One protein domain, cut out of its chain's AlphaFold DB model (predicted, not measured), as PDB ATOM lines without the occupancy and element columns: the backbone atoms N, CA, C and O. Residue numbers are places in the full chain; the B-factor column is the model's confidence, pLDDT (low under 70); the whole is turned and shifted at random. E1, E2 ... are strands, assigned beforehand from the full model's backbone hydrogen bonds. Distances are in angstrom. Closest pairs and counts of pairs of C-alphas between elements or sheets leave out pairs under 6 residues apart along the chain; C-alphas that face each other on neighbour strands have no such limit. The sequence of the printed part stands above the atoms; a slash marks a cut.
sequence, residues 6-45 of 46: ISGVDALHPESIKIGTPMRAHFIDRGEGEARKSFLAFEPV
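Overview. This is residues 6 to 45 of the 46 residues of an uncharacterized protein of bioreactor metagenome (UniProt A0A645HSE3). The model is one long, twisted hairpin of two strands, E1 and E2, with an open loop of residues 6 to 22 at the end where E1 begins and E2 ends. Residues 10 to 16 of that loop stick out at one end of the long axis, and the turn of residues 31 to 36 sticks out at the other. The printed part has 40 residues, with no named helix and two named strands, E1 then E2, in a sheet of order E1 - E2, antiparallel. The class is all strand, though under half of the residues, 16 of 40, are in named elements. The whole is only just loose, close to extended, with a radius of gyration of the C-alphas of 12.9 A, and its outline is only just flat, spanning 39 by 20 by 11 A.

Arrangement. E1, residues 23 to 30, and E2, residues 37 to 44, are antiparallel neighbours and form a hairpin, with 150 degrees between their N-to-C directions. The C-alphas of Met 23 and Pro 44 face each other at 4.5 A, and those of Arg 30 and Lys 37 at 5.5 A. N 26 and O 41 are within hydrogen-bond range at 2.9 A, and so are N 39 and O 28 at 2.8 A.

Along the chain. E1 measures 21.2 A from C-alpha 23 at (191.292, 201.108, 149.060) to C-alpha 30. E2 measures 22.7 A and ends with C-alpha 44 at (187.560, 202.457, 151.215). Residues 6 to 22 hold no named element.

Size, cuts and confidence. The C-alphas of Glu 15 and Glu 34 are the two farthest apart, 39.0 A. The C-alphas of Ile 6 and Val 45, the first and last printed, are 11.9 A apart. The link from E1 to E2, with 6 residues between them, is short. The printed part has no cut. Its mean pLDDT is 95.4, and no printed residue is under 70.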
ATOM      1  N   ILE A   6     184.138 201.511 142.074       94.69
ATOM      2  CA  ILE A   6     184.324 201.869 143.484       94.69
ATOM      3  C   ILE A   6     182.960 201.771 144.169       94.69
ATOM      4  O   ILE A   6     181.987 202.362 143.699       94.69
ATOM      5  N   SER A   7     182.880 201.008 145.254       94.06
ATOM      6  CA  SER A   7     181.702 200.874 146.114       94.06
ATOM      7  C   SER A   7     181.940 201.528 147.474       94.06
ATOM      8  O   SER A   7     183.080 201.768 147.863       94.06
ATOM      9  N   GLY A   8     180.863 201.818 148.210       93.00
ATOM     10  CA  GLY A   8     180.964 202.384 149.562       93.00
ATOM     11  C   GLY A   8     181.384 203.858 149.610       93.00
ATOM     12  O   GLY A   8     181.862 204.317 150.639       93.00
ATOM     13  N   VAL A   9     181.215 204.595 148.508       94.75
ATOM     14  CA  VAL A   9     181.421 206.049 148.440       94.75
ATOM     15  C   VAL A   9     180.091 206.768 148.240       94.75
ATOM     16  O   VAL A   9     179.162 206.208 147.654       94.75
ATOM     17  N   ASP A  10     180.011 208.016 148.691       95.50
ATOM     18  CA  ASP A  10     178.853 208.864 148.438       95.50
ATOM     19  C   ASP A  10     178.982 209.544 147.071       95.50
ATOM     20  O   ASP A  10     179.664 210.554 146.903       95.50
ATOM     21  N   ALA A  11     178.324 208.963 146.071       93.88
ATOM     22  CA  ALA A  11     178.321 209.503 144.718       93.88
ATOM     23  C   ALA A  11     177.456 210.771 144.566       93.88
ATOM     24  O   ALA A  11     177.578 211.451 143.548       93.88
ATOM     25  N   LEU A  12     176.589 211.089 145.536       97.56
ATOM     26  CA  LEU A  12     175.806 212.330 145.533       97.56
ATOM     27  C   LEU A  12     176.639 213.525 146.018       97.56
ATOM     28  O   LEU A  12     176.339 214.655 145.641       97.56
ATOM     29  N   HIS A  13     177.705 213.262 146.780       96.81
ATOM     30  CA  HIS A  13     178.665 214.248 147.285       96.81
ATOM     31  C   HIS A  13     180.091 213.916 146.797       96.81
ATOM     32  O   HIS A  13     180.936 213.459 147.581       96.81
ATOM     33  N   PRO A  14     180.390 214.092 145.494       94.50
ATOM     34  CA  PRO A  14     181.655 213.672 144.884       94.50
ATOM     35  C   PRO A  14     182.894 214.347 145.490       94.50
ATOM     36  O   PRO A  14     183.984 213.783 145.440       94.50
ATOM     37  N   GLU A  15     182.750 215.517 146.110       96.69
ATOM     38  CA  GLU A  15     183.805 216.210 146.854       96.69
ATOM     39  C   GLU A  15     184.326 215.418 148.066       96.69
ATOM     40  O   GLU A  15     185.439 215.664 148.543       96.69
ATOM     41  N   SER A  16     183.553 214.446 148.560       94.94
ATOM     42  CA  SER A  16     183.984 213.514 149.606       94.94
ATOM     43  C   SER A  16     184.964 212.448 149.090       94.94
ATOM     44  O   SER A  16     185.711 211.860 149.878       94.94
ATOM     45  N   ILE A  17     185.024 212.227 147.770       95.25
ATOM     46  CA  ILE A  17     185.871 211.221 147.124       95.25
ATOM     47  C   ILE A  17     187.243 211.833 146.836       95.25
ATOM     48  O   ILE A  17     187.414 212.660 145.941       95.25
ATOM     49  N   LYS A  18     188.254 211.411 147.600       95.31
ATOM     50  CA  LYS A  18     189.604 211.990 147.546       95.31
ATOM     51  C   LYS A  18     190.602 211.073 146.848       95.31
ATOM     52  O   LYS A  18     190.618 209.860 147.052       95.31
ATOM     53  N   ILE A  19     191.485 211.678 146.058       95.25
ATOM     54  CA  ILE A  19     192.642 210.989 145.485       95.25
ATOM     55  C   ILE A  19     193.619 210.628 146.606       95.25
ATOM     56  O   ILE A  19     193.897 211.443 147.483       95.25
ATOM     57  N   GLY A  20     194.151 209.406 146.559       95.06
ATOM     58  CA  GLY A  20     195.100 208.897 147.550       95.06
ATOM     59  C   GLY A  20     194.459 208.200 148.751       95.06
ATOM     60  O   GLY A  20     195.194 207.656 149.573       95.06
ATOM     61  N   THR A  21     193.126 208.156 148.856       95.00
ATOM     62  CA  THR A  21     192.452 207.368 149.896       95.00
ATOM     63  C   THR A  21     192.788 205.876 149.730       95.00
ATOM     64  O   THR A  21     192.618 205.344 148.628       95.00
ATOM     65  N   PRO A  22     193.251 205.181 150.785       96.81
ATOM     66  CA  PRO A  22     193.521 203.747 150.730       96.81
ATOM     67  C   PRO A  22     192.263 202.926 150.428       96.81
ATOM     68  O   PRO A  22     191.214 203.129 151.038       96.81
ATOM     69  N   MET A  23     192.387 201.971 149.508       96.12
ATOM     70  CA  MET A  23     191.292 201.108 149.060       96.12
ATOM     71  C   MET A  23     191.634 199.633 149.268       96.12
ATOM     72  O   MET A  23     192.787 199.225 149.112       96.12
ATOM     73  N   ARG A  24     190.615 198.819 149.538       96.81
ATOM     74  CA  ARG A  24     190.674 197.355 149.535       96.81
ATOM     75  C   ARG A  24     189.980 196.817 148.287       96.81
ATOM     76  O   ARG A  24     188.910 197.290 147.918       96.81
ATOM     77  N   ALA A  25     190.587 195.823 147.639       96.06
ATOM     78  CA  ALA A  25     189.949 195.108 146.538       96.06
ATOM     79  C   ALA A  25     188.772 194.265 147.053       96.06
ATOM     80  O   ALA A  25     188.885 193.589 148.076       96.06
ATOM     81  N   HIS A  26     187.671 194.280 146.313       94.75
ATOM     82  CA  HIS A  26     186.459 193.514 146.578       94.75
ATOM     83  C   HIS A  26     185.924 192.947 145.253       94.75
ATOM     84  O   HIS A  26     186.158 193.524 144.194       94.75
ATOM     85  N   PHE A  27     185.205 191.823 145.278       95.19
ATOM     86  CA  PHE A  27     184.612 191.233 144.076       95.19
ATOM     87  C   PHE A  27     183.091 191.283 144.152       95.19
ATOM     88  O   PHE A  27     182.498 190.828 145.123       95.19
ATOM     89  N   ILE A  28     182.459 191.846 143.123       94.88
ATOM     90  CA  ILE A  28     181.001 191.903 143.007       94.88
ATOM     91  C   ILE A  28     180.516 190.828 142.038       94.88
ATOM     92  O   ILE A  28     180.982 190.759 140.901       94.88
ATOM     93  N   ASP A  29     179.546 190.026 142.468       95.19
ATOM     94  CA  ASP A  29     178.858 189.079 141.594       95.19
ATOM     95  C   ASP A  29     177.628 189.746 140.974       95.19
ATOM     96  O   ASP A  29     176.826 190.377 141.663       95.19
ATOM     97  N   ARG A  30     177.472 189.617 139.655       94.06
ATOM     98  CA  ARG A  30     176.282 190.081 138.927       94.06
ATOM     99  C   ARG A  30     175.704 188.953 138.083       94.06
ATOM    100  O   ARG A  30     176.456 188.192 137.478       94.06
ATOM    101  N   GLY A  31     174.377 188.902 138.001       94.75
ATOM    102  CA  GLY A  31     173.642 187.847 137.303       94.75
ATOM    103  C   GLY A  31     173.378 186.615 138.175       94.75
ATOM    104  O   GLY A  31     173.845 186.511 139.310       94.75
ATOM    105  N   GLU A  32     172.616 185.674 137.625       93.75
ATOM    106  CA  GLU A  32     172.150 184.467 138.315       93.75
ATOM    107  C   GLU A  32     172.435 183.209 137.484       93.75
ATOM    108  O   GLU A  32     172.558 183.277 136.259       93.75
ATOM    109  N   GLY A  33     172.553 182.058 138.155       94.25
ATOM    110  CA  GLY A  33     172.830 180.771 137.510       94.25
ATOM    111  C   GLY A  33     174.082 180.812 136.631       94.25
ATOM    112  O   GLY A  33     175.123 181.331 137.036       94.25
ATOM    113  N   GLU A  34     173.964 180.304 135.406       94.75
ATOM    114  CA  GLU A  34     175.045 180.291 134.409       94.75
ATOM    115  C   GLU A  34     175.468 181.694 133.939       94.75
ATOM    116  O   GLU A  34     176.566 181.869 133.414       94.75
ATOM    117  N   ALA A  35     174.628 182.714 134.145       95.12
ATOM    118  CA  ALA A  35     174.948 184.093 133.794       95.12
ATOM    119  C   ALA A  35     175.729 184.834 134.896       95.12
ATOM    120  O   ALA A  35     176.115 185.987 134.683       95.12
ATOM    121  N   ARG A  36     175.965 184.208 136.062       96.31
ATOM    122  CA  ARG A  36     176.722 184.823 137.159       96.31
ATOM    123  C   ARG A  36     178.165 185.094 136.730       96.31
ATOM    124  O   ARG A  36     178.884 184.194 136.305       96.31
ATOM    125  N   LYS A  37     178.605 186.341 136.900       97.00
ATOM    126  CA  LYS A  37     179.984 186.780 136.658       97.00
ATOM    127  C   LYS A  37     180.498 187.619 137.821       97.00
ATOM    128  O   LYS A  37     179.781 188.491 138.308       97.00
ATOM    129  N   SER A  38     181.750 187.384 138.196       96.00
ATOM    130  CA  SER A  38     182.457 188.160 139.216       96.00
ATOM    131  C   SER A  38     183.263 189.288 138.570       96.00
ATOM    132  O   SER A  38     183.963 189.077 137.578       96.00
ATOM    133  N   PHE A  39     183.185 190.487 139.141       95.44
ATOM    134  CA  PHE A  39     183.896 191.676 138.674       95.44
ATOM    135  C   PHE A  39     184.735 192.272 139.798       95.44
ATOM    136  O   PHE A  39     184.302 192.312 140.948       95.44
ATOM    137  N   LEU A  40     185.916 192.785 139.454       96.00
ATOM    138  CA  LEU A  40     186.741 193.539 140.390       96.00
ATOM    139  C   LEU A  40     186.080 194.884 140.728       96.00
ATOM    140  O   LEU A  40     185.637 195.622 139.843       96.00
ATOM    141  N   ALA A  41     186.077 195.206 142.012       96.88
ATOM    142  CA  ALA A  41     185.703 196.484 142.584       96.88
ATOM    143  C   ALA A  41     186.686 196.871 143.705       96.88
ATOM    144  O   ALA A  41     187.550 196.088 144.103       96.88
ATOM    145  N   PHE A  42     186.550 198.090 144.211       96.69
ATOM    146  CA  PHE A  42     187.322 198.612 145.332       96.69
ATOM    147  C   PHE A  42     186.407 199.324 146.324       96.69
ATOM    148  O   PHE A  42     185.434 199.957 145.924       96.69
ATOM    149  N   GLU A  43     186.738 199.256 147.607       96.38
ATOM    150  CA  GLU A  43     186.041 199.974 148.678       96.38
ATOM    151  C   GLU A  43     187.047 200.664 149.614       96.38
ATOM    152  O   GLU A  43     188.167 200.160 149.770       96.38
ATOM    153  N   PRO A  44     186.695 201.805 150.237       95.88
ATOM    154  CA  PRO A  44     187.560 202.457 151.215       95.88
ATOM    155  C   PRO A  44     187.931 201.526 152.375       95.88
ATOM    156  O   PRO A  44     187.087 200.793 152.895       95.88
ATOM    157  N   VAL A  45     189.193 201.572 152.804       94.00
ATOM    158  CA  VAL A  45     189.598 200.967 154.080       94.00
ATOM    159  C   VAL A  45     189.150 201.914 155.195       94.00
ATOM    160  O   VAL A  45     189.476 203.099 155.136       94.00
TER     161      VAL A  45